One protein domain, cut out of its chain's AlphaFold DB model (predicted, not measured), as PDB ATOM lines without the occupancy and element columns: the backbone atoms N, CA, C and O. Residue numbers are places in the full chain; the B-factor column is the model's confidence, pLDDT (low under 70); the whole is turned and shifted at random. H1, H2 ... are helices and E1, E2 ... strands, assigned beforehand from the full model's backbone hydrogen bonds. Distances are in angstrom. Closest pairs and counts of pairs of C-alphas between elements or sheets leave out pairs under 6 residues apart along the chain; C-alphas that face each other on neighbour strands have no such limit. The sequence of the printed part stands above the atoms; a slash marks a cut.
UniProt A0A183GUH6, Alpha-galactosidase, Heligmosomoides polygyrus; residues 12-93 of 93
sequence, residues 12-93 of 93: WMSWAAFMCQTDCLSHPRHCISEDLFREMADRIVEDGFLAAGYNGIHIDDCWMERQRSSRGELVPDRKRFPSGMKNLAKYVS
ATOM      1  N   TRP A  12     502.254 370.426 379.433       97.81
ATOM      2  CA  TRP A  12     501.049 371.223 379.584       97.81
ATOM      3  C   TRP A  12     501.401 372.698 379.823       97.81
ATOM      4  O   TRP A  12     502.416 373.007 380.449       97.81
ATOM      5  N   MET A  13     500.558 373.610 379.335       97.62
ATOM      6  CA  MET A  13     500.730 375.061 379.447       97.62
ATOM      7  C   MET A  13     499.401 375.729 379.811       97.62
ATOM      8  O   MET A  13     498.381 375.458 379.175       97.62
ATOM      9  N   SER A  14     499.417 376.644 380.783       97.38
ATOM     10  CA  SER A  14     498.194 377.265 381.312       97.38
ATOM     11  C   SER A  14     497.486 378.207 380.333       97.38
ATOM     12  O   SER A  14     496.257 378.285 380.339       97.38
ATOM     13  N   TRP A  15     498.227 378.924 379.481       97.12
ATOM     14  CA  TRP A  15     497.704 380.084 378.745       97.12
ATOM     15  C   TRP A  15     496.470 379.799 377.884       97.12
ATOM     16  O   TRP A  15     495.472 380.511 377.974       97.12
ATOM     17  N   ALA A  16     496.515 378.748 377.063       94.25
ATOM     18  CA  ALA A  16     495.472 378.496 376.068       94.25
ATOM     19  C   ALA A  16     494.102 378.170 376.690       94.25
ATOM     20  O   ALA A  16     493.076 378.412 376.057       94.25
ATOM     21  N   ALA A  17     494.083 377.638 377.916       95.94
ATOM     22  CA  ALA A  17     492.857 377.244 378.607       95.94
ATOM     23  C   ALA A  17     492.440 378.226 379.716       95.94
ATOM     24  O   ALA A  17     491.246 378.424 379.930       95.94
ATOM     25  N   PHE A  18     493.399 378.851 380.408       97.62
ATOM     26  CA  PHE A  18     493.144 379.650 381.617       97.62
ATOM     27  C   PHE A  18     493.467 381.141 381.450       97.62
ATOM     28  O   PHE A  18     492.986 381.968 382.229       97.62
ATOM     29  N   MET A  19     494.235 381.501 380.415       97.44
ATOM     30  CA  MET A  19     494.666 382.871 380.126       97.44
ATOM     31  C   MET A  19     495.232 383.557 381.387       97.44
ATOM     32  O   MET A  19     496.064 382.989 382.086       97.44
ATOM     33  N   CYS A  20     494.758 384.767 381.693       97.88
ATOM     34  CA  CYS A  20     495.158 385.569 382.847       97.88
ATOM     35  C   CYS A  20     494.033 385.664 383.899       97.88
ATOM     36  O   CYS A  20     493.782 386.729 384.464       97.88
ATOM     37  N   GLN A  21     493.288 384.582 384.148       98.19
ATOM     38  CA  GLN A  21     492.253 384.598 385.185       98.19
ATOM     39  C   GLN A  21     492.893 384.660 386.584       98.19
ATOM     40  O   GLN A  21     493.470 383.685 387.052       98.19
ATOM     41  N   THR A  22     492.793 385.794 387.282       98.06
ATOM     42  CA  THR A  22     493.362 385.976 388.635       98.06
ATOM     43  C   THR A  22     492.311 386.080 389.743       98.06
ATOM     44  O   THR A  22     492.677 386.148 390.916       98.06
ATOM     45  N   ASP A  23     491.016 386.108 389.413       98.00
ATOM     46  CA  ASP A  23     489.935 386.137 390.401       98.00
ATOM     47  C   ASP A  23     489.637 384.729 390.936       98.00
ATOM     48  O   ASP A  23     488.757 384.013 390.457       98.00
ATOM     49  N   CYS A  24     490.385 384.336 391.963       97.75
ATOM     50  CA  CYS A  24     490.206 383.051 392.632       97.75
ATOM     51  C   CYS A  24     488.973 382.977 393.542       97.75
ATOM     52  O   CYS A  24     488.629 381.884 393.981       97.75
ATOM     53  N   LEU A  25     488.310 384.098 393.847       96.88
ATOM     54  CA  LEU A  25     487.085 384.070 394.650       96.88
ATOM     55  C   LEU A  25     485.905 383.625 393.788       96.88
ATOM     56  O   LEU A  25     485.145 382.748 394.193       96.88
ATOM     57  N   SER A  26     485.788 384.190 392.586       98.06
ATOM     58  CA  SER A  26     484.732 383.824 391.635       98.06
ATOM     59  C   SER A  26     485.068 382.557 390.841       98.06
ATOM     60  O   SER A  26     484.167 381.823 390.439       98.06
ATOM     61  N   HIS A  27     486.359 382.275 390.619       97.31
ATOM     62  CA  HIS A  27     486.831 381.160 389.792       97.31
ATOM     63  C   HIS A  27     487.905 380.309 390.495       97.31
ATOM     64  O   HIS A  27     489.020 380.177 389.985       97.31
ATOM     65  N   PRO A  28     487.594 379.669 391.638       96.12
ATOM     66  CA  PRO A  28     488.590 378.994 392.478       96.12
ATOM     67  C   PRO A  28     489.324 377.836 391.787       96.12
ATOM     68  O   PRO A  28     490.450 377.530 392.159       96.12
ATOM     69  N   ARG A  29     488.715 377.211 390.768       95.69
ATOM     70  CA  ARG A  29     489.318 376.103 389.997       95.69
ATOM     71  C   ARG A  29     489.855 376.498 388.618       95.69
ATOM     72  O   ARG A  29     490.291 375.641 387.865       95.69
ATOM     73  N   HIS A  30     489.757 377.774 388.252       96.19
ATOM     74  CA  HIS A  30     490.182 378.275 386.938       96.19
ATOM     75  C   HIS A  30     491.098 379.496 387.033       96.19
ATOM     76  O   HIS A  30     491.554 379.998 386.008       96.19
ATOM     77  N   CYS A  31     491.359 380.003 388.236       98.25
ATOM     78  CA  CYS A  31     492.331 381.062 388.410       98.25
ATOM     79  C   CYS A  31     493.762 380.511 388.393       98.25
ATOM     80  O   CYS A  31     494.019 379.375 388.780       98.25
ATOM     81  N   ILE A  32     494.709 381.349 387.980       98.56
ATOM     82  CA  ILE A  32     496.140 381.055 388.008       98.56
ATOM     83  C   ILE A  32     496.601 381.019 389.471       98.56
ATOM     84  O   ILE A  32     496.869 382.064 390.067       98.56
ATOM     85  N   SER A  33     496.667 379.827 390.056       98.56
ATOM     86  CA  SER A  33     497.027 379.594 391.459       98.56
ATOM     87  C   SER A  33     497.896 378.352 391.624       98.56
ATOM     88  O   SER A  33     497.952 377.493 390.748       98.56
ATOM     89  N   GLU A  34     498.565 378.243 392.769       98.44
ATOM     90  CA  GLU A  34     499.332 377.058 393.159       98.44
ATOM     91  C   GLU A  34     498.492 375.777 393.095       98.44
ATOM     92  O   GLU A  34     498.978 374.766 392.593       98.44
ATOM     93  N   ASP A  35     497.231 375.839 393.528       98.31
ATOM     94  CA  ASP A  35     496.325 374.690 393.510       98.31
ATOM     95  C   ASP A  35     496.022 374.221 392.082       98.31
ATOM     96  O   ASP A  35     496.031 373.017 391.832       98.31
ATOM     97  N   LEU A  36     495.857 375.144 391.121       98.56
ATOM     98  CA  LEU A  36     495.673 374.790 389.708       98.56
ATOM     99  C   LEU A  36     496.867 373.986 389.176       98.56
ATOM    100  O   LEU A  36     496.689 372.961 388.520       98.56
ATOM    101  N   PHE A  37     498.095 374.437 389.448       98.50
ATOM    102  CA  PHE A  37     499.288 373.750 388.948       98.50
ATOM    103  C   PHE A  37     499.542 372.420 389.663       98.50
ATOM    104  O   PHE A  37     500.061 371.498 389.038       98.50
ATOM    105  N   ARG A  38     499.156 372.287 390.935       98.44
ATOM    106  CA  ARG A  38     499.182 371.000 391.641       98.44
ATOM    107  C   ARG A  38     498.185 370.011 391.053       98.44
ATOM    108  O   ARG A  38     498.598 368.922 390.678       98.44
ATOM    109  N   GLU A  39     496.929 370.422 390.874       98.19
ATOM    110  CA  GLU A  39     495.896 369.580 390.254       98.19
ATOM    111  C   GLU A  39     496.332 369.128 388.855       98.19
ATOM    112  O   GLU A  39     496.210 367.956 388.511       98.19
ATOM    113  N   MET A  40     496.903 370.028 388.050       98.25
ATOM    114  CA  MET A  40     497.393 369.665 386.721       98.25
ATOM    115  C   MET A  40     498.606 368.731 386.755       98.25
ATOM    116  O   MET A  40     498.705 367.855 385.897       98.25
ATOM    117  N   ALA A  41     499.513 368.886 387.723       98.19
ATOM    118  CA  ALA A  41     500.626 367.957 387.908       98.19
ATOM    119  C   ALA A  41     500.123 366.553 388.273       98.19
ATOM    120  O   ALA A  41     500.568 365.575 387.672       98.19
ATOM    121  N   ASP A  42     499.143 366.461 389.176       98.38
ATOM    122  CA  ASP A  42     498.523 365.192 389.565       98.38
ATOM    123  C   ASP A  42     497.844 364.533 388.359       98.38
ATOM    124  O   ASP A  42     498.118 363.375 388.052       98.38
ATOM    125  N   ARG A  43     497.058 365.295 387.587       98.00
ATOM    126  CA  ARG A  43     496.392 364.813 386.362       98.00
ATOM    127  C   ARG A  43     497.367 364.314 385.304       98.00
ATOM    128  O   ARG A  43     497.104 363.301 384.662       98.00
ATOM    129  N   ILE A  44     498.510 364.981 385.129       98.06
ATOM    130  CA  ILE A  44     499.549 364.524 384.196       98.06
ATOM    131  C   ILE A  44     500.019 363.103 384.552       98.06
ATOM    132  O   ILE A  44     500.290 362.302 383.654       98.06
ATOM    133  N   VAL A  45     500.095 362.769 385.841       98.06
ATOM    134  CA  VAL A  45     500.491 361.436 386.310       98.06
ATOM    135  C   VAL A  45     499.314 360.460 386.266       98.06
ATOM    136  O   VAL A  45     499.423 359.410 385.631       98.06
ATOM    137  N   GLU A  46     498.202 360.805 386.915       98.44
ATOM    138  CA  GLU A  46     497.034 359.937 387.110       98.44
ATOM    139  C   GLU A  46     496.381 359.519 385.790       98.44
ATOM    140  O   GLU A  46     496.011 358.356 385.626       98.44
ATOM    141  N   ASP A  47     496.304 360.437 384.825       98.50
ATOM    142  CA  ASP A  47     495.643 360.192 383.542       98.50
ATOM    143  C   ASP A  47     496.619 359.630 382.477       98.50
ATOM    144  O   ASP A  47     496.249 359.435 381.319       98.50
ATOM    145  N   GLY A  48     497.878 359.348 382.846       98.38
ATOM    146  CA  GLY A  48     498.860 358.669 381.991       98.38
ATOM    147  C   GLY A  48     499.623 359.560 381.002       98.38
ATOM    148  O   GLY A  48     500.404 359.046 380.196       98.38
ATOM    149  N   PHE A  49     499.472 360.886 381.064       98.38
ATOM    150  CA  PHE A  49     500.196 361.817 380.187       98.38
ATOM    151  C   PHE A  49     501.714 361.751 380.392       98.38
ATOM    152  O   PHE A  49     502.462 361.774 379.412       98.38
ATOM    153  N   LEU A  50     502.178 361.586 381.634       97.81
ATOM    154  CA  LEU A  50     503.599 361.402 381.928       97.81
ATOM    155  C   LEU A  50     504.151 360.146 381.243       97.81
ATOM    156  O   LEU A  50     505.210 360.198 380.618       97.81
ATOM    157  N   ALA A  51     503.410 359.034 381.301       98.12
ATOM    158  CA  ALA A  51     503.786 357.788 380.632       98.12
ATOM    159  C   ALA A  51     503.796 357.931 379.099       98.12
ATOM    160  O   ALA A  51     504.612 357.302 378.427       98.12
ATOM    161  N   ALA A  52     502.940 358.797 378.548       98.25
ATOM    162  CA  ALA A  52     502.928 359.163 377.132       98.25
ATOM    163  C   ALA A  52     504.018 360.184 376.735       98.25
ATOM    164  O   ALA A  52     504.147 360.507 375.556       98.25
ATOM    165  N   GLY A  53     504.811 360.686 377.690       97.56
ATOM    166  CA  GLY A  53     505.954 361.573 377.450       97.56
ATOM    167  C   GLY A  53     505.721 363.054 377.757       97.56
ATOM    168  O   GLY A  53     506.655 363.840 377.613       97.56
ATOM    169  N   TYR A  54     504.528 363.456 378.205       97.81
ATOM    170  CA  TYR A  54     504.252 364.831 378.636       97.81
ATOM    171  C   TYR A  54     504.838 365.062 380.032       97.81
ATOM    172  O   TYR A  54     504.218 364.743 381.042       97.81
ATOM    173  N   ASN A  55     506.053 365.599 380.088       95.06
ATOM    174  CA  ASN A  55     506.851 365.716 381.312       95.06
ATOM    175  C   ASN A  55     507.145 367.168 381.725       95.06
ATOM    176  O   ASN A  55     507.951 367.404 382.622       95.06
ATOM    177  N   GLY A  56     506.507 368.141 381.069       94.69
ATOM    178  CA  GLY A  56     506.574 369.556 381.424       94.69
ATOM    179  C   GLY A  56     505.247 370.088 381.963       94.69
ATOM    180  O   GLY A  56     504.187 369.795 381.413       94.69
ATOM    181  N   ILE A  57     505.318 370.937 382.988       96.81
ATOM    182  CA  ILE A  57     504.220 371.809 383.416       96.81
ATOM    183  C   ILE A  57     504.705 373.257 383.350       96.81
ATOM    184  O   ILE A  57     505.691 373.630 383.988       96.81
ATOM    185  N   HIS A  58     504.073 374.064 382.505       97.31
ATOM    186  CA  HIS A  58     504.513 375.423 382.216       97.31
ATOM    187  C   HIS A  58     503.513 376.436 382.777       97.31
ATOM    188  O   HIS A  58     502.314 376.386 382.497       97.31
ATOM    189  N   ILE A  59     504.046 377.359 383.576       98.06
ATOM    190  CA  ILE A  59     503.330 378.517 384.107       98.06
ATOM    191  C   ILE A  59     503.570 379.664 383.129       98.06
ATOM    192  O   ILE A  59     504.721 380.050 382.917       98.06
ATOM    193  N   ASP A  60     502.497 380.173 382.527       97.94
ATOM    194  CA  ASP A  60     502.559 381.335 381.638       97.94
ATOM    195  C   ASP A  60     502.479 382.653 382.438       97.94
ATOM    196  O   ASP A  60     502.923 382.715 383.585       97.94
ATOM    197  N   ASP A  61     501.944 383.727 381.862       97.69
ATOM    198  CA  ASP A  61     501.823 385.029 382.513       97.69
ATOM    199  C   ASP A  61     500.903 385.016 383.762       97.69
ATOM    200  O   ASP A  61     500.213 384.047 384.089       97.69
ATOM    201  N   CYS A  62     500.886 386.135 384.486       98.00
ATOM    202  CA  CYS A  62     499.967 386.437 385.586       98.00
ATOM    203  C   CYS A  62     500.203 385.663 386.894       98.00
ATOM    204  O   CYS A  62     499.384 385.740 387.812       98.00
ATOM    205  N   TRP A  63     501.339 384.982 387.056       98.50
ATOM    206  CA  TRP A  63     501.726 384.328 388.317       98.50
ATOM    207  C   TRP A  63     502.352 385.279 389.355       98.50
ATOM    208  O   TRP A  63     502.291 385.013 390.556       98.50
ATOM    209  N   MET A  64     502.961 386.381 388.907       98.31
ATOM    210  CA  MET A  64     503.742 387.287 389.756       98.31
ATOM    211  C   MET A  64     502.904 388.388 390.421       98.31
ATOM    212  O   MET A  64     501.837 388.767 389.939       98.31
ATOM    213  N   GLU A  65     503.427 388.955 391.509       98.12
ATOM    214  CA  GLU A  65     502.957 390.234 392.045       98.12
ATOM    215  C   GLU A  65     503.177 391.364 391.035       98.12
ATOM    216  O   GLU A  65     504.107 391.352 390.227       98.12
ATOM    217  N   ARG A  66     502.386 392.432 391.169       96.31
ATOM    218  CA  ARG A  66     502.572 393.654 390.370       96.31
ATOM    219  C   ARG A  66     503.882 394.384 390.673       96.31
ATOM    220  O   ARG A  66     504.320 395.209 389.878       96.31
ATOM    221  N   GLN A  67     504.471 394.133 391.840       97.88
ATOM    222  CA  GLN A  67     505.687 394.789 392.306       97.88
ATOM    223  C   GLN A  67     506.740 393.748 392.665       97.88
ATOM    224  O   GLN A  67     506.445 392.711 393.256       97.88
ATOM    225  N   ARG A  68     507.990 394.068 392.333       98.12
ATOM    226  CA  ARG A  68     509.159 393.291 392.751       98.12
ATOM    227  C   ARG A  68     509.370 393.397 394.261       98.12
ATOM    228  O   ARG A  68     508.855 394.304 394.916       98.12
ATOM    229  N   SER A  69     510.165 392.483 394.815       97.06
ATOM    230  CA  SER A  69     510.644 392.606 396.194       97.06
ATOM    231  C   SER A  69     511.493 393.874 396.372       97.06
ATOM    232  O   SER A  69     511.956 394.473 395.400       97.06
ATOM    233  N   SER A  70     511.779 394.256 397.620       97.69
ATOM    234  CA  SER A  70     512.710 395.355 397.927       97.69
ATOM    235  C   SER A  70     514.130 395.125 397.391       97.69
ATOM    236  O   SER A  70     514.907 396.068 397.289       97.69
ATOM    237  N   ARG A  71     514.464 393.880 397.022       97.81
ATOM    238  CA  ARG A  71     515.728 393.485 396.385       97.81
ATOM    239  C   ARG A  71     515.644 393.434 394.854       97.81
ATOM    240  O   ARG A  71     516.609 393.047 394.208       97.81
ATOM    241  N   GLY A  72     514.504 393.801 394.267       98.06
ATOM    242  CA  GLY A  72     514.280 393.768 392.820       98.06
ATOM    243  C   GLY A  72     513.927 392.385 392.257       98.06
ATOM    244  O   GLY A  72     513.887 392.213 391.038       98.06
ATOM    245  N   GLU A  73     513.637 391.397 393.102       97.88
ATOM    246  CA  GLU A  73     513.316 390.033 392.664       97.88
ATOM    247  C   GLU A  73     511.854 389.921 392.218       97.88
ATOM    248  O   GLU A  73     510.973 390.603 392.749       97.88
ATOM    249  N   LEU A  74     511.589 389.036 391.253       98.06
ATOM    250  CA  LEU A  74     510.223 388.616 390.949       98.06
ATOM    251  C   LEU A  74     509.691 387.788 392.116       98.06
ATOM    252  O   LEU A  74     510.381 386.905 392.624       98.06
ATOM    253  N   VAL A  75     508.458 388.065 392.523       98.06
ATOM    254  CA  VAL A  75     507.783 387.337 393.595       98.06
ATOM    255  C   VAL A  75     506.439 386.830 393.076       98.06
ATOM    256  O   VAL A  75     505.757 387.573 392.369       98.06
ATOM    257  N   PRO A  76     506.058 385.579 393.381       98.38
ATOM    258  CA  PRO A  76     504.737 385.085 393.030       98.38
ATOM    259  C   PRO A  76     503.674 385.823 393.846       98.38
ATOM    260  O   PRO A  76     503.948 386.271 394.964       98.38
ATOM    261  N   ASP A  77     502.468 385.935 393.300       98.50
ATOM    262  CA  ASP A  77     501.321 386.486 394.019       98.50
ATOM    263  C   ASP A  77     501.101 385.723 395.327       98.50
ATOM    264  O   ASP A  77     500.834 384.521 395.326       98.50
ATOM    265  N   ARG A  78     501.219 386.423 396.458       97.62
ATOM    266  CA  ARG A  78     501.226 385.783 397.782       97.62
ATOM    267  C   ARG A  78     499.892 385.159 398.171       97.62
ATOM    268  O   ARG A  78     499.864 384.332 399.077       97.62
ATOM    269  N   LYS A  79     498.788 385.576 397.547       97.88
ATOM    270  CA  LYS A  79     497.461 385.015 397.822       97.88
ATOM    271  C   LYS A  79     497.225 383.756 397.001       97.88
ATOM    272  O   LYS A  79     496.655 382.804 397.516       97.88
ATOM    273  N   ARG A  80     497.658 383.758 395.739       98.31
ATOM    274  CA  ARG A  80     497.431 382.653 394.795       98.31
ATOM    275  C   ARG A  80     498.510 381.576 394.864       98.31
ATOM    276  O   ARG A  80     498.223 380.429 394.549       98.31
ATOM    277  N   PHE A  81     499.714 381.931 395.306       98.56
ATOM    278  CA  PHE A  81     500.853 381.030 395.502       98.56
ATOM    279  C   PHE A  81     501.412 381.162 396.927       98.56
ATOM    280  O   PHE A  81     502.542 381.630 397.116       98.56
ATOM    281  N   PRO A  82     500.627 380.795 397.954       98.12
ATOM    282  CA  PRO A  82     500.984 381.029 399.350       98.12
ATOM    283  C   PRO A  82     502.242 380.274 399.795       98.12
ATOM    284  O   PRO A  82     502.948 380.756 400.682       98.12
ATOM    285  N   SER A  83     502.570 379.125 399.191       98.12
ATOM    286  CA  SER A  83     503.812 378.404 399.502       98.12
ATOM    287  C   SER A  83     505.002 378.874 398.656       98.12
ATOM    288  O   SER A  83     506.156 378.590 398.992       98.12
ATOM    289  N   GLY A  84     504.743 379.646 397.600       97.69
ATOM    290  CA  GLY A  84     505.735 380.206 396.692       97.69
ATOM    291  C   GLY A  84     506.311 379.208 395.679       97.69
ATOM    292  O   GLY A  84     506.257 377.989 395.832       97.69
ATOM    293  N   MET A  85     506.948 379.750 394.637       97.88
ATOM    294  CA  MET A  85     507.421 378.981 393.474       97.88
ATOM    295  C   MET A  85     508.386 377.841 393.803       97.88
ATOM    296  O   MET A  85     508.368 376.811 393.139       97.88
ATOM    297  N   LYS A  86     509.230 377.999 394.831       97.56
ATOM    298  CA  LYS A  86     510.191 376.959 395.230       97.56
ATOM    299  C   LYS A  86     509.488 375.691 395.718       97.56
ATOM    300  O   LYS A  86     509.938 374.588 395.417       97.56
ATOM    301  N   ASN A  87     508.408 375.850 396.479       98.19
ATOM    302  CA  ASN A  87     507.650 374.726 397.013       98.19
ATOM    303  C   ASN A  87     506.802 374.066 395.924       98.19
ATOM    304  O   ASN A  87     506.776 372.841 395.858       98.19
ATOM    305  N   LEU A  88     506.212 374.855 395.021       98.12
ATOM    306  CA  LEU A  88     505.528 374.319 393.844       98.12
ATOM    307  C   LEU A  88     506.491 373.535 392.934       98.12
ATOM    308  O   LEU A  88     506.185 372.415 392.545       98.12
ATOM    309  N   ALA A  89     507.692 374.055 392.666       97.75
ATOM    310  CA  ALA A  89     508.698 373.335 391.881       97.75
ATOM    311  C   ALA A  89     509.111 372.010 392.543       97.75
ATOM    312  O   ALA A  89     509.241 370.996 391.863       97.75
ATOM    313  N   LYS A  90     509.268 372.002 393.875       98.12
ATOM    314  CA  LYS A  90     509.556 370.782 394.642       98.12
ATOM    315  C   LYS A  90     508.411 369.767 394.587       98.12
ATOM    316  O   LYS A  90     508.684 368.581 394.662       98.12
ATOM    317  N   TYR A  91     507.162 370.222 394.504       97.75
ATOM    318  CA  TYR A  91     506.002 369.340 394.369       97.75
ATOM    319  C   TYR A  91     505.974 368.630 393.011       97.75
ATOM    320  O   TYR A  91     505.634 367.459 392.944       97.75
ATOM    321  N   VAL A  92     506.340 369.348 391.947       95.06
ATOM    322  CA  VAL A  92     506.310 368.860 390.557       95.06
ATOM    323  C   VAL A  92     507.490 367.940 390.205       95.06
ATOM    324  O   VAL A  92     507.374 367.148 389.274       95.06
ATOM    325  N   SER A  93     508.631 368.090 390.889       88.81
ATOM    326  CA  SER A  93     509.885 367.373 390.584       88.81
ATOM    327  C   SER A  93     509.878 365.931 391.077       88.81
ATOM    328  O   SER A  93     510.407 365.076 390.334       88.81
TER     329      SER A  93
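What this domain is: This is residues 12 to 93 of the 93 residues of the protein "Alpha-galactosidase" of Heligmosomoides polygyrus (UniProt A0A183GUH6). What shape? There is little regular structure: helices H2 and H3 pack side by side amid long loops. What builds it? H1, H2, strand E1 and H3 hold 28 of 82 printed residues, mostly helix. It is compact, radius of gyration of the C-alphas 13.3 A, spanning 42 by 28 by 19 A.

Where its parts are: Which helix is longest? H2, residues 34 to 46, 18.3 A long, begins at C-alpha (499.332, 377.058, 393.159). And the others? H3, residues 85 to 92, ends at C-alpha (506.310, 368.860, 390.557); E1 is residues 56 to 58, H1 is 15 to 18.

How they stand to each other: What touches H2? H3 touches it at a shallow tilt of 16 degrees, the same way; their closest C-alphas, Ala 41 and Val 92, are 6.3 A apart. And E1? Its residues 57 to 58 pair parallel with 12 to 13. H1 touches no helix. H2 and H3 have every O i to N i+4 pair within hydrogen-bond range.

The domain as a whole: Any cut? The printed part has none. Long links? Links H1 to H2 and E1 to H3 are long.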